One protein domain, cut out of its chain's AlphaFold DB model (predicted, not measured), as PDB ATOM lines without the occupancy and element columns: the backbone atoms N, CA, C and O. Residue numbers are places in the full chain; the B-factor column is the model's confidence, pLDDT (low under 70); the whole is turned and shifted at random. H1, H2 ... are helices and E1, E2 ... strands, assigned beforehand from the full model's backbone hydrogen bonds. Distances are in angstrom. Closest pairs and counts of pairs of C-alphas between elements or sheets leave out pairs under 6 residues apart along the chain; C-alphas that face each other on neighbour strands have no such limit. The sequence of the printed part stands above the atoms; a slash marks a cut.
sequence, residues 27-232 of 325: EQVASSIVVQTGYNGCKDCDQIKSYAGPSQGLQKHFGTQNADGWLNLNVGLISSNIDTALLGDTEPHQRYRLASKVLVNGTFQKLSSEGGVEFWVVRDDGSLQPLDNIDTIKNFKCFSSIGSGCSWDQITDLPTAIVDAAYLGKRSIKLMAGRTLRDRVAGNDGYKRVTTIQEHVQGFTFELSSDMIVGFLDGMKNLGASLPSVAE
ATOM      1  N   GLU A  27     166.184 132.249 111.361       96.06
ATOM      2  CA  GLU A  27     166.400 130.800 111.254       96.06
ATOM      3  C   GLU A  27     166.625 130.371 109.806       96.06
ATOM      4  O   GLU A  27     167.508 129.559 109.526       96.06
ATOM      5  N   GLN A  28     165.857 130.945 108.875       94.06
ATOM      6  CA  GLN A  28     166.031 130.685 107.449       94.06
ATOM      7  C   GLN A  28     167.417 131.134 106.991       94.06
ATOM      8  O   GLN A  28     168.112 130.369 106.324       94.06
ATOM      9  N   VAL A  29     167.848 132.327 107.408       94.38
ATOM     10  CA  VAL A  29     169.188 132.842 107.108       94.38
ATOM     11  C   VAL A  29     170.260 131.927 107.701       94.38
ATOM     12  O   VAL A  29     171.114 131.452 106.952       94.38
ATOM     13  N   ALA A  30     170.172 131.593 108.992       94.88
ATOM     14  CA  ALA A  30     171.141 130.735 109.681       94.88
ATOM     15  C   ALA A  30     171.283 129.347 109.039       94.88
ATOM     16  O   ALA A  30     172.392 128.833 108.905       94.88
ATOM     17  N   SER A  31     170.171 128.753 108.594       93.62
ATOM     18  CA  SER A  31     170.170 127.451 107.913       93.62
ATOM     19  C   SER A  31     170.728 127.489 106.485       93.62
ATOM     20  O   SER A  31     171.064 126.448 105.928       93.62
ATOM     21  N   SER A  32     170.827 128.679 105.888       94.75
ATOM     22  CA  SER A  32     171.281 128.874 104.506       94.75
ATOM     23  C   SER A  32     172.758 129.254 104.381       94.75
ATOM     24  O   SER A  32     173.232 129.479 103.267       94.75
ATOM     25  N   ILE A  33     173.487 129.328 105.500       95.50
ATOM     26  CA  ILE A  33     174.911 129.669 105.488       95.50
ATOM     27  C   ILE A  33     175.713 128.544 104.848       95.50
ATOM     28  O   ILE A  33     175.655 127.388 105.269       95.50
ATOM     29  N   VAL A  34     176.501 128.906 103.840       93.75
ATOM     30  CA  VAL A  34     177.417 127.995 103.155       93.75
ATOM     31  C   VAL A  34     178.828 128.253 103.659       93.75
ATOM     32  O   VAL A  34     179.276 129.398 103.691       93.75
ATOM     33  N   VAL A  35     179.544 127.187 104.021       93.00
ATOM     34  CA  VAL A  35     180.976 127.235 104.329       93.00
ATOM     35  C   VAL A  35     181.779 126.695 103.149       93.00
ATOM     36  O   VAL A  35     181.461 125.651 102.584       93.00
ATOM     37  N   GLN A  36     182.828 127.415 102.777       88.38
ATOM     38  CA  GLN A  36     183.817 127.005 101.790       88.38
ATOM     39  C   GLN A  36     185.180 126.933 102.470       88.38
ATOM     40  O   GLN A  36     185.589 127.878 103.148       88.38
ATOM     41  N   THR A  37     185.868 125.810 102.294       85.25
ATOM     42  CA  THR A  37     187.214 125.574 102.819       85.25
ATOM     43  C   THR A  37     188.222 125.552 101.677       85.25
ATOM     44  O   THR A  37     188.022 124.831 100.698       85.25
ATOM     45  N   GLY A  38     189.304 126.318 101.814       75.44
ATOM     46  CA  GLY A  38     190.380 126.408 100.828       75.44
ATOM     47  C   GLY A  38     190.006 127.118  99.521       75.44
ATOM     48  O   GLY A  38     188.916 127.661  99.352       75.44
ATOM     49  N   TYR A  39     190.953 127.127  98.582       71.31
ATOM     50  CA  TYR A  39     190.720 127.512  97.190       71.31
ATOM     51  C   TYR A  39     191.532 126.619  96.249       71.31
ATOM     52  O   TYR A  39     192.603 126.114  96.599       71.31
ATOM     53  N   ASN A  40     191.006 126.409  95.039       62.34
ATOM     54  CA  ASN A  40     191.635 125.544  94.046       62.34
ATOM     55  C   ASN A  40     193.066 126.006  93.738       62.34
ATOM     56  O   ASN A  40     193.285 127.153  93.353       62.34
ATOM     57  N   GLY A  41     194.024 125.087  93.863       65.50
ATOM     58  CA  GLY A  41     195.432 125.333  93.546       65.50
ATOM     59  C   GLY A  41     196.307 125.751  94.730       65.50
ATOM     60  O   GLY A  41     197.491 125.997  94.518       65.50
ATOM     61  N   CYS A  42     195.776 125.794  95.954       67.56
ATOM     62  CA  CYS A  42     196.587 126.022  97.146       67.56
ATOM     63  C   CYS A  42     196.782 124.748  97.970       67.56
ATOM     64  O   CYS A  42     195.823 124.134  98.433       67.56
ATOM     65  N   LYS A  43     198.050 124.384  98.171       61.34
ATOM     66  CA  LYS A  43     198.469 123.355  99.120       61.34
ATOM     67  C   LYS A  43     198.459 123.982 100.522       61.34
ATOM     68  O   LYS A  43     198.984 125.075 100.678       61.34
ATOM     69  N   ASP A  44     197.830 123.317 101.491       69.44
ATOM     70  CA  ASP A  44     197.712 123.744 102.899       69.44
ATOM     71  C   ASP A  44     196.708 124.886 103.191       69.44
ATOM     72  O   ASP A  44     196.655 125.417 104.299       69.44
ATOM     73  N   CYS A  45     195.825 125.217 102.239       72.56
ATOM     74  CA  CYS A  45     194.764 126.215 102.438       72.56
ATOM     75  C   CYS A  45     193.517 125.703 103.187       72.56
ATOM     76  O   CYS A  45     192.519 126.420 103.257       72.56
ATOM     77  N   ASP A  46     193.551 124.514 103.796       76.44
ATOM     78  CA  ASP A  46     192.426 123.965 104.577       76.44
ATOM     79  C   ASP A  46     192.064 124.840 105.794       76.44
ATOM     80  O   ASP A  46     190.966 124.755 106.349       76.44
ATOM     81  N   GLN A  47     192.983 125.724 106.194       76.94
ATOM     82  CA  GLN A  47     192.782 126.720 107.247       76.94
ATOM     83  C   GLN A  47     191.956 127.933 106.786       76.94
ATOM     84  O   GLN A  47     191.433 128.676 107.623       76.94
ATOM     85  N   ILE A  48     191.807 128.140 105.474       83.31
ATOM     86  CA  ILE A  48     190.992 129.222 104.922       83.31
ATOM     87  C   ILE A  48     189.536 128.783 104.942       83.31
ATOM     88  O   ILE A  48     189.156 127.817 104.283       83.31
ATOM     89  N   LYS A  49     188.712 129.518 105.680       89.38
ATOM     90  CA  LYS A  49     187.270 129.311 105.782       89.38
ATOM     91  C   LYS A  49     186.553 130.579 105.368       89.38
ATOM     92  O   LYS A  49     186.793 131.647 105.934       89.38
ATOM     93  N   SER A  50     185.646 130.437 104.414       91.44
ATOM     94  CA  SER A  50     184.732 131.494 104.002       91.44
ATOM     95  C   SER A  50     183.300 131.063 104.276       91.44
ATOM     96  O   SER A  50     182.891 129.977 103.879       91.44
ATOM     97  N   TYR A  51     182.542 131.914 104.947       94.50
ATOM     98  CA  TYR A  51     181.130 131.736 105.248       94.50
ATOM     99  C   TYR A  51     180.341 132.723 104.402       94.50
ATOM    100  O   TYR A  51     180.671 133.907 104.387       94.50
ATOM    101  N   ALA A  52     179.317 132.258 103.697       95.31
ATOM    102  CA  ALA A  52     178.487 133.093 102.840       95.31
ATOM    103  C   ALA A  52     177.012 132.921 103.189       95.31
ATOM    104  O   ALA A  52     176.508 131.799 103.268       95.31
ATOM    105  N   GLY A  53     176.339 134.047 103.410       94.31
ATOM    106  CA  GLY A  53     174.908 134.103 103.652       94.31
ATOM    107  C   GLY A  53     174.088 134.244 102.374       94.31
ATOM    108  O   GLY A  53     174.639 134.422 101.282       94.31
ATOM    109  N   PRO A  54     172.753 134.192 102.502       94.00
ATOM    110  CA  PRO A  54     171.863 134.486 101.396       94.00
ATOM    111  C   PRO A  54     172.027 135.948 100.975       94.00
ATOM    112  O   PRO A  54     172.473 136.800 101.746       94.00
ATOM    113  N   SER A  55     171.668 136.237  99.730       92.69
ATOM    114  CA  SER A  55     171.829 137.560  99.145       92.69
ATOM    115  C   SER A  55     170.476 138.223  98.876       92.69
ATOM    116  O   SER A  55     169.492 137.562  98.527       92.69
ATOM    117  N   GLN A  56     170.430 139.543  99.027       91.69
ATOM    118  CA  GLN A  56     169.259 140.374  98.794       91.69
ATOM    119  C   GLN A  56     169.412 141.142  97.479       91.69
ATOM    120  O   GLN A  56     170.360 141.906  97.293       91.69
ATOM    121  N   GLY A  57     168.447 140.949  96.577       91.88
ATOM    122  CA  GLY A  57     168.333 141.721  95.343       91.88
ATOM    123  C   GLY A  57     167.727 143.099  95.602       91.88
ATOM    124  O   GLY A  57     166.695 143.216  96.261       91.88
ATOM    125  N   LEU A  58     168.361 144.129  95.063       92.38
ATOM    126  CA  LEU A  58     168.008 145.536  95.183       92.38
ATOM    127  C   LEU A  58     168.107 146.173  93.798       92.38
ATOM    128  O   LEU A  58     169.049 145.906  93.054       92.38
ATOM    129  N   GLN A  59     167.149 147.024  93.452       92.50
ATOM    130  CA  GLN A  59     167.108 147.679  92.150       92.50
ATOM    131  C   GLN A  59     166.608 149.113  92.303       92.50
ATOM    132  O   GLN A  59     165.571 149.352  92.926       92.50
ATOM    133  N   LYS A  60     167.319 150.069  91.700       92.38
ATOM    134  CA  LYS A  60     166.904 151.475  91.650       92.38
ATOM    135  C   LYS A  60     167.199 152.084  90.284       92.38
ATOM    136  O   LYS A  60     168.296 151.919  89.758       92.38
ATOM    137  N   HIS A  61     166.220 152.802  89.739       91.00
ATOM    138  CA  HIS A  61     166.419 153.686  88.595       91.00
ATOM    139  C   HIS A  61     166.877 155.065  89.068       91.00
ATOM    140  O   HIS A  61     166.297 155.630  90.003       91.00
ATOM    141  N   PHE A  62     167.865 155.619  88.384       86.50
ATOM    142  CA  PHE A  62     168.330 156.990  88.508       86.50
ATOM    143  C   PHE A  62     168.012 157.716  87.206       86.50
ATOM    144  O   PHE A  62     168.219 157.153  86.144       86.50
ATOM    145  N   GLY A  63     167.471 158.932  87.287       84.75
ATOM    146  CA  GLY A  63     167.055 159.728  86.122       84.75
ATOM    147  C   GLY A  63     167.783 161.065  86.040       84.75
ATOM    148  O   GLY A  63     167.167 162.090  85.765       84.75
ATOM    149  N   THR A  64     169.068 161.090  86.395       80.62
ATOM    150  CA  THR A  64     169.870 162.328  86.403       80.62
ATOM    151  C   THR A  64     170.780 162.385  85.188       80.62
ATOM    152  O   THR A  64     171.205 161.348  84.696       80.62
ATOM    153  N   GLN A  65     171.170 163.583  84.751       78.12
ATOM    154  CA  GLN A  65     172.035 163.753  83.576       78.12
ATOM    155  C   GLN A  65     173.362 162.968  83.658       78.12
ATOM    156  O   GLN A  65     173.863 162.502  82.637       78.12
ATOM    157  N   ASN A  66     173.914 162.803  84.864       73.06
ATOM    158  CA  ASN A  66     175.196 162.126  85.098       73.06
ATOM    159  C   ASN A  66     175.055 160.624  85.401       73.06
ATOM    160  O   ASN A  66     176.046 159.898  85.421       73.06
ATOM    161  N   ALA A  67     173.831 160.171  85.651       75.19
ATOM    162  CA  ALA A  67     173.507 158.831  86.105       75.19
ATOM    163  C   ALA A  67     172.034 158.556  85.778       75.19
ATOM    164  O   ALA A  67     171.162 158.582  86.645       75.19
ATOM    165  N   ASP A  68     171.760 158.392  84.493       85.69
ATOM    166  CA  ASP A  68     170.495 157.915  83.946       85.69
ATOM    167  C   ASP A  68     170.616 156.419  83.636       85.69
ATOM    168  O   ASP A  68     171.479 156.020  82.841       85.69
ATOM    169  N   GLY A  69     169.807 155.600  84.303       87.62
ATOM    170  CA  GLY A  69     169.824 154.144  84.194       87.62
ATOM    171  C   GLY A  69     169.517 153.416  85.502       87.62
ATOM    172  O   GLY A  69     169.144 153.997  86.518       87.62
ATOM    173  N   TRP A  70     169.666 152.100  85.480       89.88
ATOM    174  CA  TRP A  70     169.401 151.197  86.591       89.88
ATOM    175  C   TRP A  70     170.695 150.749  87.258       89.88
ATOM    176  O   TRP A  70     171.647 150.339  86.592       89.88
ATOM    177  N   LEU A  71     170.671 150.735  88.589       91.12
ATOM    178  CA  LEU A  71     171.619 150.015  89.426       91.12
ATOM    179  C   LEU A  71     170.897 148.832  90.065       91.12
ATOM    180  O   LEU A  71     169.979 149.008  90.869       91.12
ATOM    181  N   ASN A  72     171.338 147.635  89.701       93.00
ATOM    182  CA  ASN A  72     170.910 146.370  90.272       93.00
ATOM    183  C   ASN A  72     172.044 145.830  91.139       93.00
ATOM    184  O   ASN A  72     173.154 145.613  90.654       93.00
ATOM    185  N   LEU A  73     171.760 145.600  92.413       93.44
ATOM    186  CA  LEU A  73     172.692 145.025  93.370       93.44
ATOM    187  C   LEU A  73     172.110 143.734  93.915       93.44
ATOM    188  O   LEU A  73     170.948 143.680  94.298       93.44
ATOM    189  N   ASN A  74     172.925 142.695  93.990       95.00
ATOM    190  CA  ASN A  74     172.617 141.520  94.784       95.00
ATOM    191  C   ASN A  74     173.675 141.405  95.878       95.00
ATOM    192  O   ASN A  74     174.815 141.052  95.577       95.00
ATOM    193  N   VAL A  75     173.308 141.769  97.106       94.25
ATOM    194  CA  VAL A  75     174.241 141.948  98.226       94.25
ATOM    195  C   VAL A  75     174.053 140.823  99.234       94.25
ATOM    196  O   VAL A  75     172.938 140.581  99.687       94.25
ATOM    197  N   GLY A  76     175.130 140.136  99.592       94.88
ATOM    198  CA  GLY A  76     175.161 139.135 100.658       94.88
ATOM    199  C   GLY A  76     176.242 139.448 101.687       94.88
ATOM    200  O   GLY A  76     177.242 140.097 101.372       94.88
ATOM    201  N   LEU A  77     176.045 138.968 102.914       96.25
ATOM    202  CA  LEU A  77     177.090 138.976 103.934       96.25
ATOM    203  C   LEU A  77     178.021 137.786 103.721       96.25
ATOM    204  O   LEU A  77     177.566 136.656 103.523       96.25
ATOM    205  N   ILE A  78     179.321 138.048 103.779       94.88
ATOM    206  CA  ILE A  78     180.345 137.012 103.826       94.88
ATOM    207  C   ILE A  78     181.295 137.268 104.994       94.88
ATOM    208  O   ILE A  78     181.491 138.405 105.415       94.88
ATOM    209  N   SER A  79     181.907 136.207 105.503       93.75
ATOM    210  CA  SER A  79     183.031 136.281 106.431       93.75
ATOM    211  C   SER A  79     184.144 135.404 105.898       93.75
ATOM    212  O   SER A  79     183.891 134.248 105.570       93.75
ATOM    213  N   SER A  80     185.358 135.930 105.784       89.31
ATOM    214  CA  SER A  80     186.500 135.149 105.307       89.31
ATOM    215  C   SER A  80     187.785 135.534 106.022       89.31
ATOM    216  O   SER A  80     187.977 136.696 106.381       89.31
ATOM    217  N   ASN A  81     188.679 134.562 106.187       84.50
ATOM    218  CA  ASN A  81     190.058 134.754 106.640       84.50
ATOM    219  C   ASN A  81     191.086 134.625 105.496       84.50
ATOM    220  O   ASN A  81     192.260 134.358 105.740       84.50
ATOM    221  N   ILE A  82     190.652 134.779 104.239       76.19
ATOM    222  CA  ILE A  82     191.526 134.607 103.071       76.19
ATOM    223  C   ILE A  82     192.649 135.653 102.996       76.19
ATOM    224  O   ILE A  82     193.782 135.298 102.683       76.19
ATOM    225  N   ASP A  83     192.377 136.921 103.319       68.88
ATOM    226  CA  ASP A  83     193.382 137.985 103.150       68.88
ATOM    227  C   ASP A  83     194.546 137.845 104.134       68.88
ATOM    228  O   ASP A  83     195.696 138.067 103.771       68.88
ATOM    229  N   THR A  84     194.263 137.441 105.371       60.66
ATOM    230  CA  THR A  84     195.284 137.237 106.408       60.66
ATOM    231  C   THR A  84     196.157 136.023 106.092       60.66
ATOM    232  O   THR A  84     197.377 136.087 106.229       60.66
ATOM    233  N   ALA A  85     195.566 134.954 105.548       57.16
ATOM    234  CA  ALA A  85     196.322 133.796 105.073       57.16
ATOM    235  C   ALA A  85     197.264 134.145 103.902       57.16
ATOM    236  O   ALA A  85     198.406 133.688 103.869       57.16
ATOM    237  N   LEU A  86     196.819 134.981 102.954       57.53
ATOM    238  CA  LEU A  86     197.629 135.381 101.792       57.53
ATOM    239  C   LEU A  86     198.749 136.373 102.134       57.53
ATOM    240  O   LEU A  86     199.772 136.392 101.451       57.53
ATOM    241  N   LEU A  87     198.577 137.182 103.182       60.50
ATOM    242  CA  LEU A  87     199.598 138.117 103.664       60.50
ATOM    243  C   LEU A  87     200.666 137.449 104.545       60.50
ATOM    244  O   LEU A  87     201.615 138.114 104.961       60.50
ATOM    245  N   GLY A  88     200.549 136.140 104.793       57.34
ATOM    246  CA  GLY A  88     201.474 135.396 105.646       57.34
ATOM    247  C   GLY A  88     201.344 135.756 107.126       57.34
ATOM    248  O   GLY A  88     202.298 135.554 107.881       57.34
ATOM    249  N   ASP A  89     200.196 136.298 107.548       61.12
ATOM    250  CA  ASP A  89     199.933 136.489 108.968       61.12
ATOM    251  C   ASP A  89     199.844 135.121 109.647       61.12
ATOM    252  O   ASP A  89     199.213 134.182 109.161       61.12
ATOM    253  N   THR A  90     200.493 135.008 110.802       61.03
ATOM    254  CA  THR A  90     200.580 133.756 111.565       61.03
ATOM    255  C   THR A  90     199.240 133.312 112.153       61.03
ATOM    256  O   THR A  90     199.112 132.167 112.571       61.03
ATOM    257  N   GLU A  91     198.245 134.203 112.191       66.69
ATOM    258  CA  GLU A  91     196.895 133.936 112.687       66.69
ATOM    259  C   GLU A  91     195.869 134.469 111.672       66.69
ATOM    260  O   GLU A  91     195.658 135.677 111.577       66.69
ATOM    261  N   PRO A  92     195.225 133.609 110.862       69.19
ATOM    262  CA  PRO A  92     194.289 134.080 109.858       69.19
ATOM    263  C   PRO A  92     192.977 134.544 110.507       69.19
ATOM    264  O   PRO A  92     192.115 133.740 110.865       69.19
ATOM    265  N   HIS A  93     192.814 135.859 110.654       78.56
ATOM    266  CA  HIS A  93     191.614 136.470 111.231       78.56
ATOM    267  C   HIS A  93     190.466 136.565 110.222       78.56
ATOM    268  O   HIS A  93     190.671 136.941 109.066       78.56
ATOM    269  N   GLN A  94     189.255 136.249 110.679       87.56
ATOM    270  CA  GLN A  94     188.015 136.440 109.927       87.56
ATOM    271  C   GLN A  94     187.692 137.936 109.802       87.56
ATOM    272  O   GLN A  94     187.887 138.698 110.750       87.56
ATOM    273  N   ARG A  95     187.165 138.350 108.649       89.94
ATOM    274  CA  ARG A  95     186.624 139.696 108.416       89.94
ATOM    275  C   ARG A  95     185.253 139.610 107.773       89.94
ATOM    276  O   ARG A  95     185.071 138.807 106.856       89.94
ATOM    277  N   TYR A  96     184.330 140.462 108.209       94.00
ATOM    278  CA  TYR A  96     183.027 140.605 107.569       94.00
ATOM    279  C   TYR A  96     183.137 141.456 106.309       94.00
ATOM    280  O   TYR A  96     183.811 142.482 106.296       94.00
ATOM    281  N   ARG A  97     182.454 141.042 105.245       94.12
ATOM    282  CA  ARG A  97     182.431 141.762 103.972       94.12
ATOM    283  C   ARG A  97     181.051 141.713 103.344       94.12
ATOM    284  O   ARG A  97     180.255 140.805 103.594       94.12
ATOM    285  N   LEU A  98     180.806 142.676 102.473       94.44
ATOM    286  CA  LEU A  98     179.686 142.684 101.548       94.44
ATOM    287  C   LEU A  98     180.147 142.056 100.238       94.44
ATOM    288  O   LEU A  98     181.038 142.592  99.583       94.44
ATOM    289  N   ALA A  99     179.541 140.936  99.854       93.75
ATOM    290  CA  ALA A  99     179.682 140.377  98.518       93.75
ATOM    291  C   ALA A  99     178.541 140.899  97.645       93.75
ATOM    292  O   ALA A  99     177.374 140.580  97.879       93.75
ATOM    293  N   SER A 100     178.882 141.688  96.635       93.12
ATOM    294  CA  SER A 100     177.924 142.390  95.789       93.12
ATOM    295  C   SER A 100     178.078 141.951  94.341       93.12
ATOM    296  O   SER A 100     179.130 142.159  93.740       93.12
ATOM    297  N   LYS A 101     177.017 141.394  93.751       93.94
ATOM    298  CA  LYS A 101     176.907 141.304  92.288       93.94
ATOM    299  C   LYS A 101     176.260 142.577  91.786       93.94
ATOM    300  O   LYS A 101     175.106 142.856  92.113       93.94
ATOM    301  N   VAL A 102     177.008 143.341  91.012       91.81
ATOM    302  CA  VAL A 102     176.589 144.629  90.481       91.81
ATOM    303  C   VAL A 102     176.202 144.461  89.022       91.81
ATOM    304  O   VAL A 102     176.913 143.817  88.254       91.81
ATOM    305  N   LEU A 103     175.079 145.052  88.633       91.62
ATOM    306  CA  LEU A 103     174.667 145.219  87.248       91.62
ATOM    307  C   LEU A 103     174.189 146.660  87.063       91.62
ATOM    308  O   LEU A 103     173.243 147.099  87.712       91.62
ATOM    309  N   VAL A 104     174.840 147.384  86.161       89.31
ATOM    310  CA  VAL A 104     174.501 148.764  85.802       89.31
ATOM    311  C   VAL A 104     174.092 148.834  84.342       89.31
ATOM    312  O   VAL A 104     174.664 148.121  83.518       89.31
ATOM    313  N   ASN A 105     173.143 149.700  83.997       88.50
ATOM    314  CA  ASN A 105     172.824 150.022  82.605       88.50
ATOM    315  C   ASN A 105     172.660 151.534  82.388       88.50
ATOM    316  O   ASN A 105     172.625 152.309  83.344       88.50
ATOM    317  N   GLY A 106     172.605 151.951  81.122       84.19
ATOM    318  CA  GLY A 106     172.476 153.358  80.744       84.19
ATOM    319  C   GLY A 106     173.777 154.148  80.914       84.19
ATOM    320  O   GLY A 106     174.883 153.611  80.817       84.19
ATOM    321  N   THR A 107     173.661 155.447  81.179       73.94
ATOM    322  CA  THR A 107     174.823 156.336  81.390       73.94
ATOM    323  C   THR A 107     175.578 156.031  82.686       73.94
ATOM    324  O   THR A 107     176.750 156.392  82.814       73.94
ATOM    325  N   PHE A 108     174.964 155.244  83.577       68.81
ATOM    326  CA  PHE A 108     175.597 154.638  84.749       68.81
ATOM    327  C   PHE A 108     176.832 153.783  84.375       68.81
ATOM    328  O   PHE A 108     177.699 153.545  85.211       68.81
ATOM    329  N   GLN A 109     176.990 153.370  83.108       59.47
ATOM    330  CA  GLN A 109     178.171 152.644  82.621       59.47
ATOM    331  C   GLN A 109     179.489 153.421  82.784       59.47
ATOM    332  O   GLN A 109     180.520 152.801  83.060       59.47
ATOM    333  N   LYS A 110     179.469 154.761  82.687       63.69
ATOM    334  CA  LYS A 110     180.661 155.593  82.958       63.69
ATOM    335  C   LYS A 110     181.172 155.424  84.390       63.69
ATOM    336  O   LYS A 110     182.330 155.715  84.669       63.69
ATOM    337  N   LEU A 111     180.336 154.901  85.290       60.31
ATOM    338  CA  LEU A 111     180.727 154.668  86.669       60.31
ATOM    339  C   LEU A 111     181.634 153.437  86.823       60.31
ATOM    340  O   LEU A 111     182.399 153.361  87.781       60.31
ATOM    341  N   SER A 112     181.602 152.506  85.863       57.12
ATOM    342  CA  SER A 112     182.334 151.239  85.936       57.12
ATOM    343  C   SER A 112     183.826 151.335  85.587       57.12
ATOM    344  O   SER A 112     184.615 150.537  86.084       57.12
ATOM    345  N   SER A 113     184.240 152.322  84.786       57.62
ATOM    346  CA  SER A 113     185.635 152.483  84.352       57.62
ATOM    347  C   SER A 113     186.554 153.140  85.390       57.62
ATOM    348  O   SER A 113     187.757 153.213  85.164       57.62
ATOM    349  N   GLU A 114     186.014 153.630  86.512       64.38
ATOM    350  CA  GLU A 114     186.740 154.503  87.450       64.38
ATOM    351  C   GLU A 114     186.704 154.038  88.921       64.38
ATOM    352  O   GLU A 114     187.042 154.820  89.803       64.38
ATOM    353  N   GLY A 115     186.328 152.786  89.213       72.06
ATOM    354  CA  GLY A 115     186.461 152.240  90.580       72.06
ATOM    355  C   GLY A 115     185.266 151.473  91.147       72.06
ATOM    356  O   GLY A 115     185.348 151.008  92.279       72.06
ATOM    357  N   GLY A 116     184.191 151.275  90.377       83.81
ATOM    358  CA  GLY A 116     183.054 150.439  90.787       83.81
ATOM    359  C   GLY A 116     181.986 151.200  91.575       83.81
ATOM    360  O   GLY A 116     181.858 152.416  91.437       83.81
ATOM    361  N   VAL A 117     181.172 150.471  92.349       89.50
ATOM    362  CA  VAL A 117     180.166 151.062  93.250       89.50
ATOM    363  C   VAL A 117     180.831 151.352  94.589       89.50
ATOM    364  O   VAL A 117     181.524 150.510  95.146       89.50
ATOM    365  N   GLU A 118     180.621 152.537  95.131       92.69
ATOM    366  CA  GLU A 118     181.048 152.888  96.480       92.69
ATOM    367  C   GLU A 118     179.942 152.513  97.475       92.69
ATOM    368  O   GLU A 118     178.747 152.602  97.168       92.69
ATOM    369  N   PHE A 119     180.349 152.074  98.665       94.69
ATOM    370  CA  PHE A 119     179.439 151.762  99.760       94.69
ATOM    371  C   PHE A 119     179.755 152.638 100.967       94.69
ATOM    372  O   PHE A 119     180.918 152.879 101.293       94.69
ATOM    373  N   TRP A 120     178.708 153.065 101.662       97.06
ATOM    374  CA  TRP A 120     178.806 153.791 102.923       97.06
ATOM    375  C   TRP A 120     177.892 153.165 103.955       97.06
ATOM    376  O   TRP A 120     176.808 152.684 103.628       97.06
ATOM    377  N   VAL A 121     178.285 153.258 105.216       97.56
ATOM    378  CA  VAL A 121     177.370 153.056 106.335       97.56
ATOM    379  C   VAL A 121     176.654 154.369 106.607       97.56
ATOM    380  O   VAL A 121     177.294 155.410 106.768       97.56
ATOM    381  N   VAL A 122     175.325 154.311 106.650       97.56
ATOM    382  CA  VAL A 122     174.476 155.442 107.026       97.56
ATOM    383  C   VAL A 122     174.321 155.414 108.540       97.56
ATOM    384  O   VAL A 122     173.748 154.475 109.095       97.56
ATOM    385  N   ARG A 123     174.870 156.421 109.215       96.25
ATOM    386  CA  ARG A 123     174.791 156.552 110.673       96.25
ATOM    387  C   ARG A 123     173.410 157.038 111.113       96.25
ATOM    388  O   ARG A 123     172.609 157.510 110.309       96.25
ATOM    389  N   ASP A 124     173.154 156.951 112.417       93.38
ATOM    390  CA  ASP A 124     171.879 157.361 113.018       93.38
ATOM    391  C   ASP A 124     171.598 158.872 112.844       93.38
ATOM    392  O   ASP A 124     170.441 159.279 112.789       93.38
ATOM    393  N   ASP A 125     172.643 159.697 112.684       95.62
ATOM    394  CA  ASP A 125     172.554 161.136 112.376       95.62
ATOM    395  C   ASP A 125     172.390 161.442 110.870       95.62
ATOM    396  O   ASP A 125     172.354 162.605 110.471       95.62
ATOM    397  N   GLY A 126     172.307 160.409 110.024       95.25
ATOM    398  CA  GLY A 126     172.223 160.522 108.568       95.25
ATOM    399  C   GLY A 126     173.563 160.755 107.865       95.25
ATOM    400  O   GLY A 126     173.597 160.779 106.634       95.25
ATOM    401  N   SER A 127     174.670 160.898 108.602       96.00
ATOM    402  CA  SER A 127     175.995 161.028 107.997       96.00
ATOM    403  C   SER A 127     176.455 159.716 107.352       96.00
ATOM    404  O   SER A 127     176.074 158.615 107.760       96.00
ATOM    405  N   LEU A 128     177.284 159.844 106.315       95.81
ATOM    406  CA  LEU A 128     177.802 158.722 105.540       95.81
ATOM    407  C   LEU A 128     179.251 158.440 105.932       95.81
ATOM    408  O   LEU A 128     180.112 159.313 105.827       95.81
ATOM    409  N   GLN A 129     179.534 157.207 106.344       96.25
ATOM    410  CA  GLN A 129     180.894 156.727 106.574       96.25
ATOM    411  C   GLN A 129     181.306 155.800 105.426       96.25
ATOM    412  O   GLN A 129     180.685 154.746 105.283       96.25
ATOM    413  N   PRO A 130     182.326 156.147 104.618       95.12
ATOM    414  CA  PRO A 130     182.761 155.296 103.515       95.12
ATOM    415  C   PRO A 130     183.291 153.960 104.032       95.12
ATOM    416  O   PRO A 130     183.900 153.896 105.103       95.12
ATOM    417  N   LEU A 131     183.035 152.905 103.265       93.44
ATOM    418  CA  LEU A 131     183.608 151.583 103.470       93.44
ATOM    419  C   LEU A 131     184.807 151.377 102.547       93.44
ATOM    420  O   LEU A 131     184.809 151.830 101.400       93.44
ATOM    421  N   ASP A 132     185.811 150.660 103.044       85.06
ATOM    422  CA  ASP A 132     187.009 150.356 102.272       85.06
ATOM    423  C   ASP A 132     186.713 149.265 101.233       85.06
ATOM    424  O   ASP A 132     186.285 148.146 101.543       85.06
ATOM    425  N   ASN A 133     186.965 149.586  99.966       77.12
ATOM    426  CA  ASN A 133     186.967 148.599  98.894       77.12
ATOM    427  C   ASN A 133     188.306 147.854  98.916       77.12
ATOM    428  O   ASN A 133     189.326 148.381  98.479       77.12
ATOM    429  N   ILE A 134     188.292 146.633  99.450       65.06
ATOM    430  CA  ILE A 134     189.489 145.790  99.570       65.06
ATOM    431  C   ILE A 134     189.919 145.239  98.214       65.06
ATOM    432  O   ILE A 134     191.104 145.052  97.952       65.06
ATOM    433  N   ASP A 135     188.937 144.904  97.376       65.25
ATOM    434  CA  ASP A 135     189.138 144.011  96.246       65.25
ATOM    435  C   ASP A 135     188.916 144.733  94.917       65.25
ATOM    436  O   ASP A 135     188.060 145.610  94.772       65.25
ATOM    437  N   THR A 136     189.694 144.329  93.916       69.06
ATOM    438  CA  THR A 136     189.495 144.778  92.537       69.06
ATOM    439  C   THR A 136     188.207 144.170  91.983       69.06
ATOM    440  O   THR A 136     187.865 143.027  92.275       69.06
ATOM    441  N   ILE A 137     187.485 144.945  91.171       81.81
ATOM    442  CA  ILE A 137     186.321 144.506  90.389       81.81
ATOM    443  C   ILE A 137     186.626 143.155  89.713       81.81
ATOM    444  O   ILE A 137     187.551 143.058  88.904       81.81
ATOM    445  N   LYS A 138     185.838 142.114  90.017       86.88
ATOM    446  CA  LYS A 138     185.981 140.760  89.452       86.88
ATOM    447  C   LYS A 138     184.891 140.477  88.427       86.88
ATOM    448  O   LYS A 138     183.816 141.062  88.461       86.88
ATOM    449  N   ASN A 139     185.164 139.549  87.507       88.25
ATOM    450  CA  ASN A 139     184.192 139.077  86.509       88.25
ATOM    451  C   ASN A 139     183.519 140.205  85.702       88.25
ATOM    452  O   ASN A 139     182.358 140.083  85.312       88.25
ATOM    453  N   PHE A 140     184.258 141.287  85.441       89.94
ATOM    454  CA  PHE A 140     183.758 142.441  84.708       89.94
ATOM    455  C   PHE A 140     183.347 142.059  83.283       89.94
ATOM    456  O   PHE A 140     184.147 141.522  82.514       89.94
ATOM    457  N   LYS A 141     182.094 142.340  82.926       89.81
ATOM    458  CA  LYS A 141     181.533 142.091  81.596       89.81
ATOM    459  C   LYS A 141     180.640 143.251  81.203       89.81
ATOM    460  O   LYS A 141     179.814 143.665  82.006       89.81
ATOM    461  N   CYS A 142     180.755 143.726  79.970       89.25
ATOM    462  CA  CYS A 142     179.809 144.680  79.399       89.25
ATOM    463  C   CYS A 142     179.043 144.041  78.244       89.25
ATOM    464  O   CYS A 142     179.577 143.198  77.523       89.25
ATOM    465  N   PHE A 143     177.792 144.456  78.076       85.44
ATOM    466  CA  PHE A 143     176.868 143.928  77.080       85.44
ATOM    467  C   PHE A 143     176.539 145.023  76.059       85.44
ATOM    468  O   PHE A 143     176.271 146.165  76.433       85.44
ATOM    469  N   SER A 144     176.569 144.677  74.771       77.06
ATOM    470  CA  SER A 144     176.422 145.607  73.638       77.06
ATOM    471  C   SER A 144     174.993 145.730  73.082       77.06
ATOM    472  O   SER A 144     174.796 146.345  72.039       77.06
ATOM    473  N   SER A 145     173.987 145.145  73.739       73.00
ATOM    474  CA  SER A 145     172.585 145.206  73.298       73.00
ATOM    475  C   SER A 145     171.904 146.544  73.631       73.00
ATOM    476  O   SER A 145     172.443 147.362  74.376       73.00
ATOM    477  N   ILE A 146     170.688 146.753  73.102       55.00
ATOM    478  CA  ILE A 146     169.816 147.897  73.434       55.00
ATOM    479  C   ILE A 146     169.685 147.993  74.965       55.00
ATOM    480  O   ILE A 146     169.259 147.033  75.606       55.00
ATOM    481  N   GLY A 147     170.092 149.130  75.540       64.31
ATOM    482  CA  GLY A 147     170.211 149.318  76.993       64.31
ATOM    483  C   GLY A 147     171.578 148.940  77.579       64.31
ATOM    484  O   GLY A 147     171.619 148.408  78.686       64.31
ATOM    485  N   SER A 148     172.669 149.186  76.840       78.25
ATOM    486  CA  SER A 148     174.067 148.893  77.203       78.25
ATOM    487  C   SER A 148     174.359 149.008  78.701       78.25
ATOM    488  O   SER A 148     173.988 149.986  79.359       78.25
ATOM    489  N   GLY A 149     175.052 148.006  79.236       86.38
ATOM    490  CA  GLY A 149     175.336 147.905  80.659       86.38
ATOM    491  C   GLY A 149     176.555 147.049  80.956       86.38
ATOM    492  O   GLY A 149     177.079 146.377  80.066       86.38
ATOM    493  N   CYS A 150     177.001 147.069  82.207       90.06
ATOM    494  CA  CYS A 150     178.096 146.233  82.686       90.06
ATOM    495  C   CYS A 150     177.720 145.534  83.988       90.06
ATOM    496  O   CYS A 150     176.934 146.046  84.780       90.06
ATOM    497  N   SER A 151     178.303 144.365  84.212       91.50
ATOM    498  CA  SER A 151     178.167 143.592  85.436       91.50
ATOM    499  C   SER A 151     179.523 143.200  85.991       91.50
ATOM    500  O   SER A 151     180.440 142.916  85.218       91.50
ATOM    501  N   TRP A 152     179.629 143.130  87.311       92.50
ATOM    502  CA  TRP A 152     180.816 142.647  88.002       92.50
ATOM    503  C   TRP A 152     180.485 142.136  89.398       92.50
ATOM    504  O   TRP A 152     179.418 142.417  89.940       92.50
ATOM    505  N   ASP A 153     181.435 141.419  89.981       91.38
ATOM    506  CA  ASP A 153     181.425 141.051  91.387       91.38
ATOM    507  C   ASP A 153     182.362 141.991  92.152       91.38
ATOM    508  O   ASP A 153     183.462 142.313  91.691       91.38
ATOM    509  N   GLN A 154     181.925 142.437  93.323       90.56
ATOM    510  CA  GLN A 154     182.669 143.344  94.184       90.56
ATOM    511  C   GLN A 154     182.605 142.870  95.632       90.56
ATOM    512  O   GLN A 154     181.569 142.382  96.087       90.56
ATOM    513  N   ILE A 155     183.717 143.029  96.348       91.06
ATOM    514  CA  ILE A 155     183.817 142.740  97.773       91.06
ATOM    515  C   ILE A 155     184.246 144.014  98.499       91.06
ATOM    516  O   ILE A 155     185.248 144.630  98.137       91.06
ATOM    517  N   THR A 156     183.493 144.387  99.530       92.12
ATOM    518  CA  THR A 156     183.742 145.587 100.340       92.12
ATOM    519  C   THR A 156     183.840 145.199 101.811       92.12
ATOM    520  O   THR A 156     182.985 144.454 102.290       92.12
ATOM    521  N   ASP A 157     184.864 145.680 102.524       92.38
ATOM    522  CA  ASP A 157     185.043 145.372 103.949       92.38
ATOM    523  C   ASP A 157     183.920 146.025 104.764       92.38
ATOM    524  O   ASP A 157     183.563 147.189 104.557       92.38
ATOM    525  N   LEU A 158     183.358 145.268 105.705       94.00
ATOM    526  CA  LEU A 158     182.367 145.761 106.650       94.00
ATOM    527  C   LEU A 158     182.984 145.736 108.057       94.00
ATOM    528  O   LEU A 158     183.229 144.649 108.580       94.00
ATOM    529  N   PRO A 159     183.235 146.902 108.685       93.50
ATOM    530  CA  PRO A 159     183.922 146.966 109.970       93.50
ATOM    531  C   PRO A 159     183.261 146.097 111.040       93.50
ATOM    532  O   PRO A 159     182.040 146.160 111.234       93.50
ATOM    533  N   THR A 160     184.076 145.350 111.790       93.00
ATOM    534  CA  THR A 160     183.586 144.423 112.827       93.00
ATOM    535  C   THR A 160     182.740 145.152 113.861       93.00
ATOM    536  O   THR A 160     181.662 144.692 114.222       93.00
ATOM    537  N   ALA A 161     183.151 146.363 114.247       92.75
ATOM    538  CA  ALA A 161     182.395 147.202 115.177       92.75
ATOM    539  C   ALA A 161     180.959 147.515 114.722       92.75
ATOM    540  O   ALA A 161     180.074 147.677 115.564       92.75
ATOM    541  N   ILE A 162     180.711 147.604 113.413       95.50
ATOM    542  CA  ILE A 162     179.383 147.910 112.864       95.50
ATOM    543  C   ILE A 162     178.502 146.661 112.911       95.50
ATOM    544  O   ILE A 162     177.352 146.745 113.345       95.50
ATOM    545  N   VAL A 163     179.060 145.507 112.540       95.94
ATOM    546  CA  VAL A 163     178.373 144.210 112.598       95.94
ATOM    547  C   VAL A 163     178.054 143.817 114.040       95.94
ATOM    548  O   VAL A 163     176.902 143.511 114.342       95.94
ATOM    549  N   ASP A 164     179.024 143.922 114.949       93.44
ATOM    550  CA  ASP A 164     178.856 143.585 116.366       93.44
ATOM    551  C   ASP A 164     177.819 144.489 117.039       93.44
ATOM    552  O   ASP A 164     176.930 144.009 117.744       93.44
ATOM    553  N   ALA A 165     177.874 145.804 116.792       93.38
ATOM    554  CA  ALA A 165     176.882 146.731 117.331       93.38
ATOM    555  C   ALA A 165     175.474 146.441 116.790       93.38
ATOM    556  O   ALA A 165     174.488 146.610 117.511       93.38
ATOM    557  N   ALA A 166     175.360 146.017 115.528       95.50
ATOM    558  CA  ALA A 166     174.083 145.636 114.945       95.50
ATOM    559  C   ALA A 166     173.543 144.321 115.524       95.50
ATOM    560  O   ALA A 166     172.363 144.250 115.869       95.50
ATOM    561  N   TYR A 167     174.411 143.325 115.711       95.31
ATOM    562  CA  TYR A 167     174.083 142.045 116.337       95.31
ATOM    563  C   TYR A 167     173.616 142.212 117.786       95.31
ATOM    564  O   TYR A 167     172.513 141.790 118.137       95.31
ATOM    565  N   LEU A 168     174.416 142.894 118.614       93.81
ATOM    566  CA  LEU A 168     174.111 143.126 120.029       93.81
ATOM    567  C   LEU A 168     172.848 143.973 120.208       93.81
ATOM    568  O   LEU A 168     172.021 143.684 121.072       93.81
ATOM    569  N   GLY A 169     172.683 145.000 119.371       94.69
ATOM    570  CA  GLY A 169     171.508 145.868 119.379       94.69
ATOM    571  C   GLY A 169     170.280 145.281 118.680       94.69
ATOM    572  O   GLY A 169     169.231 145.917 118.706       94.69
ATOM    573  N   LYS A 170     170.399 144.109 118.033       95.12
ATOM    574  CA  LYS A 170     169.370 143.514 117.159       95.12
ATOM    575  C   LYS A 170     168.781 144.527 116.166       95.12
ATOM    576  O   LYS A 170     167.573 144.545 115.929       95.12
ATOM    577  N   ARG A 171     169.634 145.382 115.597       96.69
ATOM    578  CA  ARG A 171     169.247 146.468 114.681       96.69
ATOM    579  C   ARG A 171     169.693 146.179 113.253       96.69
ATOM    580  O   ARG A 171     170.595 145.374 113.036       96.69
ATOM    581  N   SER A 172     169.056 146.836 112.287       97.06
ATOM    582  CA  SER A 172     169.511 146.803 110.900       97.06
ATOM    583  C   SER A 172     170.806 147.600 110.719       97.06
ATOM    584  O   SER A 172     171.103 148.519 111.486       97.06
ATOM    585  N   ILE A 173     171.581 147.252 109.690       97.69
ATOM    586  CA  ILE A 173     172.671 148.097 109.190       97.69
ATOM    587  C   ILE A 173     172.141 148.823 107.962       97.69
ATOM    588  O   ILE A 173     171.804 148.191 106.959       97.69
ATOM    589  N   LYS A 174     172.082 150.152 108.038       98.00
ATOM    590  CA  LYS A 174     171.726 151.001 106.902       98.00
ATOM    591  C   LYS A 174     172.971 151.268 106.070       98.00
ATOM    592  O   LYS A 174     173.979 151.757 106.580       98.00
ATOM    593  N   LEU A 175     172.890 150.953 104.789       97.38
ATOM    594  CA  LEU A 175     173.971 151.114 103.832       97.38
ATOM    595  C   LEU A 175     173.504 152.002 102.689       97.38
ATOM    596  O   LEU A 175     172.359 151.917 102.256       97.38
ATOM    597  N   MET A 176     174.394 152.836 102.178       96.38
ATOM    598  CA  MET A 176     174.207 153.522 100.908       96.38
ATOM    599  C   MET A 176     175.107 152.857  99.876       96.38
ATOM    600  O   MET A 176     176.276 152.614 100.156       96.38
ATOM    601  N   ALA A 177     174.566 152.566  98.697       94.19
ATOM    602  CA  ALA A 177     175.342 152.141  97.541       94.19
ATOM    603  C   ALA A 177     175.172 153.153  96.415       94.19
ATOM    604  O   ALA A 177     174.054 153.582  96.109       94.19
ATOM    605  N   GLY A 178     176.278 153.543  95.799       91.81
ATOM    606  CA  GLY A 178     176.270 154.620  94.825       91.81
ATOM    607  C   GLY A 178     177.666 155.051  94.427       91.81
ATOM    608  O   GLY A 178     178.558 154.223  94.275       91.81
ATOM    609  N   ARG A 179     177.834 156.354  94.227       87.94
ATOM    610  CA  ARG A 179     179.109 156.963  93.871       87.94
ATOM    611  C   ARG A 179     179.176 158.420  94.319       87.94
ATOM    612  O   ARG A 179     178.186 159.144  94.242       87.94
ATOM    613  N   THR A 180     180.360 158.853  94.729       89.44
ATOM    614  CA  THR A 180     180.708 160.263  94.886       89.44
ATOM    615  C   THR A 180     180.845 160.920  93.515       89.44
ATOM    616  O   THR A 180     181.675 160.527  92.691       89.44
ATOM    617  N   LEU A 181     180.027 161.936  93.268       86.31
ATOM    618  CA  LEU A 181     180.094 162.793  92.094       86.31
ATOM    619  C   LEU A 181     180.746 164.123  92.450       86.31
ATOM    620  O   LEU A 181     180.593 164.635  93.558       86.31
ATOM    621  N   ARG A 182     181.487 164.674  91.488       87.81
ATOM    622  CA  ARG A 182     182.200 165.946  91.609       87.81
ATOM    623  C   ARG A 182     181.658 166.920  90.584       87.81
ATOM    624  O   ARG A 182     182.025 166.845  89.411       87.81
ATOM    625  N   ASP A 183     180.853 167.864  91.039       84.69
ATOM    626  CA  ASP A 183     180.332 168.921  90.187       84.69
ATOM    627  C   ASP A 183     181.204 170.165  90.292       84.69
ATOM    628  O   ASP A 183     181.622 170.584  91.373       84.69
ATOM    629  N   ARG A 184     181.480 170.784  89.143       89.06
ATOM    630  CA  ARG A 184     182.118 172.099  89.096       89.06
ATOM    631  C   ARG A 184     181.034 173.159  89.139       89.06
ATOM    632  O   ARG A 184     180.351 173.391  88.145       89.06
ATOM    633  N   VAL A 185     180.918 173.828  90.276       90.75
ATOM    634  CA  VAL A 185     179.998 174.947  90.447       90.75
ATOM    635  C   VAL A 185     180.773 176.237  90.212       90.75
ATOM    636  O   VAL A 185     181.699 176.572  90.952       90.75
ATOM    637  N   ALA A 186     180.422 176.944  89.141       90.75
ATOM    638  CA  ALA A 186     180.949 178.273  88.870       90.75
ATOM    639  C   ALA A 186     180.142 179.305  89.668       90.75
ATOM    640  O   ALA A 186     178.941 179.457  89.457       90.75
ATOM    641  N   GLY A 187     180.812 180.012  90.571       90.19
ATOM    642  CA  GLY A 187     180.269 181.131  91.332       90.19
ATOM    643  C   GLY A 187     180.989 182.441  91.013       90.19
ATOM    644  O   GLY A 187     181.967 182.482  90.262       90.19
ATOM    645  N   ASN A 188     180.501 183.525  91.603       87.75
ATOM    646  CA  ASN A 188     181.183 184.813  91.637       87.75
ATOM    647  C   ASN A 188     181.331 185.211  93.109       87.75
ATOM    648  O   ASN A 188     180.334 185.232  93.826       87.75
ATOM    649  N   ASP A 189     182.554 185.488  93.559       87.81
ATOM    650  CA  ASP A 189     182.834 185.930  94.935       87.81
ATOM    651  C   ASP A 189     182.626 187.447  95.134       87.81
ATOM    652  O   ASP A 189     182.955 187.995  96.183       87.81
ATOM    653  N   GLY A 190     182.084 188.128  94.117       86.88
ATOM    654  CA  GLY A 190     181.899 189.578  94.066       86.88
ATOM    655  C   GLY A 190     182.986 190.297  93.264       86.88
ATOM    656  O   GLY A 190     182.759 191.425  92.831       86.88
ATOM    657  N   TYR A 191     184.124 189.645  92.997       86.38
ATOM    658  CA  TYR A 191     185.259 190.241  92.284       86.38
ATOM    659  C   TYR A 191     185.761 189.381  91.121       86.38
ATOM    660  O   TYR A 191     186.218 189.922  90.109       86.38
ATOM    661  N   LYS A 192     185.701 188.051  91.237       88.88
ATOM    662  CA  LYS A 192     186.187 187.100  90.233       88.88
ATOM    663  C   LYS A 192     185.272 185.882  90.140       88.88
ATOM    664  O   LYS A 192     184.626 185.453  91.093       88.88
ATOM    665  N   ARG A 193     185.257 185.271  88.953       87.81
ATOM    666  CA  ARG A 193     184.623 183.965  88.762       87.81
ATOM    667  C   ARG A 193     185.467 182.909  89.483       87.81
ATOM    668  O   ARG A 193     186.613 182.681  89.102       87.81
ATOM    669  N   VAL A 194     184.889 182.261  90.487       92.00
ATOM    670  CA  VAL A 194     185.509 181.162  91.238       92.00
ATOM    671  C   VAL A 194     184.837 179.861  90.819       92.00
ATOM    672  O   VAL A 194     183.622 179.807  90.656       92.00
ATOM    673  N   THR A 195     185.622 178.808  90.599       92.12
ATOM    674  CA  THR A 195     185.083 177.462  90.367       92.12
ATOM    675  C   THR A 195     185.355 176.625  91.601       92.12
ATOM    676  O   THR A 195     186.515 176.383  91.930       92.12
ATOM    677  N   THR A 196     184.294 176.175  92.260       91.38
ATOM    678  CA  THR A 196     184.384 175.272  93.407       91.38
ATOM    679  C   THR A 196     183.988 173.873  92.962       91.38
ATOM    680  O   THR A 196     183.069 173.704  92.161       91.38
ATOM    681  N   ILE A 197     184.694 172.861  93.462       90.62
ATOM    682  CA  ILE A 197     184.291 171.465  93.293       90.62
ATOM    683  C   ILE A 197     183.374 171.128  94.464       90.62
ATOM    684  O   ILE A 197     183.801 171.202  95.614       90.62
ATOM    685  N   GLN A 198     182.121 170.797  94.171       91.25
ATOM    686  CA  GLN A 198     181.192 170.255  95.152       91.25
ATOM    687  C   GLN A 198     181.131 168.742  94.988       91.25
ATOM    688  O   GLN A 198     180.879 168.236  93.894       91.25
ATOM    689  N   GLU A 199     181.377 168.031  96.082       90.62
ATOM    690  CA  GLU A 199     181.203 166.587  96.137       90.62
ATOM    691  C   GLU A 199     179.817 166.273  96.692       90.62
ATOM    692  O   GLU A 199     179.410 166.823  97.716       90.62
ATOM    693  N   HIS A 200     179.086 165.391  96.023       89.31
ATOM    694  CA  HIS A 200     177.830 164.860  96.537       89.31
ATOM    695  C   HIS A 200     177.735 163.372  96.215       89.31
ATOM    696  O   HIS A 200     178.281 162.901  95.217       89.31
ATOM    697  N   VAL A 201     177.058 162.608  97.069       90.75
ATOM    698  CA  VAL A 201     176.889 161.169  96.859       90.75
ATOM    699  C   VAL A 201     175.578 160.923  96.128       90.75
ATOM    700  O   VAL A 201     174.510 161.300  96.610       90.75
ATOM    701  N   GLN A 202     175.648 160.251  94.983       89.25
ATOM    702  CA  GLN A 202     174.479 159.771  94.265       89.25
ATOM    703  C   GLN A 202     174.357 158.259  94.413       89.25
ATOM    704  O   GLN A 202     175.252 157.506  94.040       89.25
ATOM    705  N   GLY A 203     173.228 157.800  94.944       91.06
ATOM    706  CA  GLY A 203     173.020 156.390  95.235       91.06
ATOM    707  C   GLY A 203     171.655 156.117  95.839       91.06
ATOM    708  O   GLY A 203     170.766 156.970  95.814       91.06
ATOM    709  N   PHE A 204     171.490 154.925  96.398       93.94
ATOM    710  CA  PHE A 204     170.308 154.587  97.178       93.94
ATOM    711  C   PHE A 204     170.687 153.920  98.492       93.94
ATOM    712  O   PHE A 204     171.681 153.199  98.587       93.94
ATOM    713  N   THR A 205     169.861 154.171  99.501       96.25
ATOM    714  CA  THR A 205     169.961 153.514 100.798       96.25
ATOM    715  C   THR A 205     169.208 152.193 100.775       96.25
ATOM    716  O   THR A 205     168.112 152.099 100.220       96.25
ATOM    717  N   PHE A 206     169.787 151.180 101.401       96.00
ATOM    718  CA  PHE A 206     169.163 149.900 101.686       96.00
ATOM    719  C   PHE A 206     169.534 149.450 103.098       96.00
ATOM    720  O   PHE A 206     170.428 150.011 103.734       96.00
ATOM    721  N   GLU A 207     168.830 148.444 103.603       96.31
ATOM    722  CA  GLU A 207     169.053 147.930 104.947       96.31
ATOM    723  C   GLU A 207     169.353 146.440 104.900       96.31
ATOM    724  O   GLU A 207     168.621 145.675 104.271       96.31
ATOM    725  N   LEU A 208     170.402 146.033 105.608       96.00
ATOM    726  CA  LEU A 208     170.568 144.649 106.030       96.00
ATOM    727  C   LEU A 208     169.737 144.473 107.295       96.00
ATOM    728  O   LEU A 208     170.019 145.119 108.309       96.00
ATOM    729  N   SER A 209     168.686 143.657 107.232       96.56
ATOM    730  CA  SER A 209     167.779 143.475 108.367       96.56
ATOM    731  C   SER A 209     168.504 142.875 109.574       96.56
ATOM    732  O   SER A 209     169.503 142.163 109.440       96.56
ATOM    733  N   SER A 210     167.975 143.129 110.772       96.81
ATOM    734  CA  SER A 210     168.488 142.501 111.992       96.81
ATOM    735  C   SER A 210     168.437 140.974 111.909       96.81
ATOM    736  O   SER A 210     169.397 140.321 112.303       96.81
ATOM    737  N   ASP A 211     167.380 140.403 111.324       96.62
ATOM    738  CA  ASP A 211     167.261 138.958 111.088       96.62
ATOM    739  C   ASP A 211     168.356 138.418 110.163       96.62
ATOM    740  O   ASP A 211     168.888 137.336 110.413       96.62
ATOM    741  N   MET A 212     168.742 139.174 109.128       95.75
ATOM    742  CA  MET A 212     169.844 138.801 108.240       95.75
ATOM    743  C   MET A 212     171.180 138.788 108.983       95.75
ATOM    744  O   MET A 212     171.955 137.850 108.832       95.75
ATOM    745  N   ILE A 213     171.439 139.799 109.812       96.81
ATOM    746  CA  ILE A 213     172.694 139.919 110.565       96.81
ATOM    747  C   ILE A 213     172.773 138.847 111.655       96.81
ATOM    748  O   ILE A 213     173.753 138.108 111.729       96.81
ATOM    749  N   VAL A 214     171.727 138.725 112.478       96.69
ATOM    750  CA  VAL A 214     171.653 137.740 113.567       96.69
ATOM    751  C   VAL A 214     171.688 136.324 113.007       96.69
ATOM    752  O   VAL A 214     172.501 135.520 113.451       96.69
ATOM    753  N   GLY A 215     170.874 136.033 111.990       96.75
ATOM    754  CA  GLY A 215     170.857 134.724 111.347       96.75
ATOM    755  C   GLY A 215     172.203 134.363 110.721       96.75
ATOM    756  O   GLY A 215     172.654 133.229 110.856       96.75
ATOM    757  N   PHE A 216     172.889 135.322 110.091       97.19
ATOM    758  CA  PHE A 216     174.216 135.092 109.522       97.19
ATOM    759  C   PHE A 216     175.244 134.701 110.588       97.19
ATOM    760  O   PHE A 216     175.924 133.683 110.445       97.19
ATOM    761  N   LEU A 217     175.316 135.460 111.682       96.31
ATOM    762  CA  LEU A 217     176.273 135.219 112.764       96.31
ATOM    763  C   LEU A 217     175.963 133.943 113.554       96.31
ATOM    764  O   LEU A 217     176.875 133.171 113.858       96.31
ATOM    765  N   ASP A 218     174.687 133.674 113.835       95.69
ATOM    766  CA  ASP A 218     174.264 132.439 114.499       95.69
ATOM    767  C   ASP A 218     174.552 131.219 113.608       95.69
ATOM    768  O   ASP A 218     175.078 130.211 114.083       95.69
ATOM    769  N   GLY A 219     174.291 131.317 112.299       96.06
ATOM    770  CA  GLY A 219     174.632 130.277 111.325       96.06
ATOM    771  C   GLY A 219     176.138 130.016 111.247       96.06
ATOM    772  O   GLY A 219     176.570 128.865 111.310       96.06
ATOM    773  N   MET A 220     176.957 131.070 111.206       95.56
ATOM    774  CA  MET A 220     178.418 130.954 111.287       95.56
ATOM    775  C   MET A 220     178.876 130.239 112.562       95.56
ATOM    776  O   MET A 220     179.692 129.318 112.499       95.56
ATOM    777  N   LYS A 221     178.336 130.635 113.720       94.44
ATOM    778  CA  LYS A 221     178.661 130.023 115.013       94.44
ATOM    779  C   LYS A 221     178.280 128.541 115.049       94.44
ATOM    780  O   LYS A 221     179.072 127.725 115.513       94.44
ATOM    781  N   ASN A 222     177.116 128.183 114.508       95.44
ATOM    782  CA  ASN A 222     176.669 126.790 114.393       95.44
ATOM    783  C   ASN A 222     177.592 125.950 113.495       95.44
ATOM    784  O   ASN A 222     177.743 124.752 113.715       95.44
ATOM    785  N   LEU A 223     178.256 126.582 112.525       93.88
ATOM    786  CA  LEU A 223     179.278 125.975 111.665       93.88
ATOM    787  C   LEU A 223     180.701 126.053 112.261       93.88
ATOM    788  O   LEU A 223     181.688 125.813 111.560       93.88
ATOM    789  N   GLY A 224     180.828 126.400 113.547       91.06
ATOM    790  CA  GLY A 224     182.095 126.425 114.279       91.06
ATOM    791  C   GLY A 224     183.010 127.602 113.930       91.06
ATOM    792  O   GLY A 224     184.223 127.496 114.107       91.06
ATOM    793  N   ALA A 225     182.467 128.700 113.398       89.31
ATOM    794  CA  ALA A 225     183.242 129.916 113.176       89.31
ATOM    795  C   ALA A 225     183.557 130.621 114.503       89.31
ATOM    796  O   ALA A 225     182.672 130.826 115.337       89.31
ATOM    797  N   SER A 226     184.796 131.085 114.651       86.19
ATOM    798  CA  SER A 226     185.121 132.134 115.618       86.19
ATOM    799  C   SER A 226     184.666 133.468 115.039       86.19
ATOM    800  O   SER A 226     185.143 133.869 113.974       86.19
ATOM    801  N   LEU A 227     183.734 134.140 115.712       87.00
ATOM    802  CA  LEU A 227     183.277 135.455 115.272       87.00
ATOM    803  C   LEU A 227     184.416 136.480 115.432       87.00
ATOM    804  O   LEU A 227     185.059 136.496 116.489       87.00
ATOM    805  N   PRO A 228     184.681 137.322 114.414       81.00
ATOM    806  CA  PRO A 228     185.516 138.509 114.563       81.00
ATOM    807  C   PRO A 228     185.110 139.312 115.802       81.00
ATOM    808  O   PRO A 228     183.924 139.415 116.104       81.00
ATOM    809  N   SER A 229     186.081 139.889 116.511       84.56
ATOM    810  CA  SER A 229     185.803 140.778 117.643       84.56
ATOM    811  C   SER A 229     186.459 142.137 117.441       84.56
ATOM    812  O   SER A 229     187.574 142.232 116.924       84.56
ATOM    813  N   VAL A 230     185.799 143.199 117.912       81.19
ATOM    814  CA  VAL A 230     186.353 144.567 117.869       81.19
ATOM    815  C   VAL A 230     187.712 144.669 118.568       81.19
ATOM    816  O   VAL A 230     188.576 145.434 118.141       81.19
ATOM    817  N   ALA A 231     187.917 143.923 119.658       78.94
ATOM    818  CA  ALA A 231     189.189 143.917 120.378       78.94
ATOM    819  C   ALA A 231     190.326 143.383 119.497       78.94
ATOM    820  O   ALA A 231     191.410 143.967 119.470       78.94
ATOM    821  N   GLU A 232     190.046 142.327 118.735       80.19
ATOM    822  CA  GLU A 232     191.006 141.721 117.823       80.19
ATOM    823  C   GLU A 232     191.305 142.624 116.621       80.19
ATOM    824  O   GLU A 232     192.466 142.888 116.317       80.19
TER     825      GLU A 232
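What this domain is: This is residues 27 to 232 of the 325 residues of an uncharacterized protein of Herbaspirillum seropedicae (UniProt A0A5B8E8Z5). Two curled sheets stand partly face to face with their strands crossed, and the long hairpin E9 and E10 runs out from the smaller sheet as an arm whose tip, residues 188 to 193, sticks out. H5 covers part of E2 and E3 in the larger sheet, with H1 and H4 packed on H5. The printed part has 206 residues, with five named helices and ten named strands that follow along the chain as H1 E1 E2 E3 H2 E4 H3 E5 E6 E7 E8 H4 E9 E10 H5; the sheets, in the orders E1-E2-E3-E4-E8-E7 and E6-E5-E9-E10, are antiparallel. The class is mixed, helices and strands; the whole is compact, with a radius of gyration of the C-alphas of 19.4 A, yet elongated, spanning 65 by 42 by 36 A.

Where its parts are: H1, residues 27 to 31, begins at C-alpha 27 (166.400, 130.800, 111.254). E1 is residues 34 to 37, E2 49 to 64, 42.1 A long, and E3 67 to 80, 33.1 A. H2 is 82 to 86, E4 95 to 105, 31.0 A, and H3 106 to 114. E5 is 118 to 122, E6 128 to 130, E7 138 to 143, E8 149 to 157 and H4 160 to 168. E9, 173 to 188, is 41.6 A long and ends at C-alpha 188 (181.183, 184.813, 91.637); E10, 193 to 208, is 45.2 A. H5, 210 to 222, is 17.9 A and ends at C-alpha 222 (176.669, 126.790, 114.393).

How they stand to each other: E1, E2 and E3 form a meander, each strand the antiparallel neighbour of the one before; N 36 and O 50 are 2.8 A apart, N 58 and O 73 2.7 A. E2 bends by 62 degrees at residue 54, E3 by 71 degrees at residue 70. H3 stands up from this sheet over E8, at a height over the sheet of 4.9 A. H5 runs along E2, at 2 degrees on the local plane. H5 touches H1, the closest C-alphas being Ala 30 and Gly 219, 3.9 A. With residues 210 to 214 alone it touches H4, about perpendicular at 79 degrees, Tyr 167 and Val 214 having the closest C-alphas, 5.7 A. H2 only grazes the larger sheet. The two sheets make a sandwich, two sheets face to face, with strands at 55 degrees. In the hairpin E9 and E10, N 187 and O 194 are 2.8 A apart. Every O i to N i+4 pair is within hydrogen-bond range in H1, H2, H4 and H5; H3 has 0 of 5, but 4 of 6 O i to N i+3 pairs.

The domain as a whole: The C-alphas of Lys 43 and Tyr 191, the two farthest apart, are 68.5 A apart. The printed part has no cut, and the link E1 to E2 is long. Mean pLDDT of the printed part is 86.7; residues 40 to 44, 83 to 92, 108 to 114, 134 to 136 and 146 to 147 are under 70.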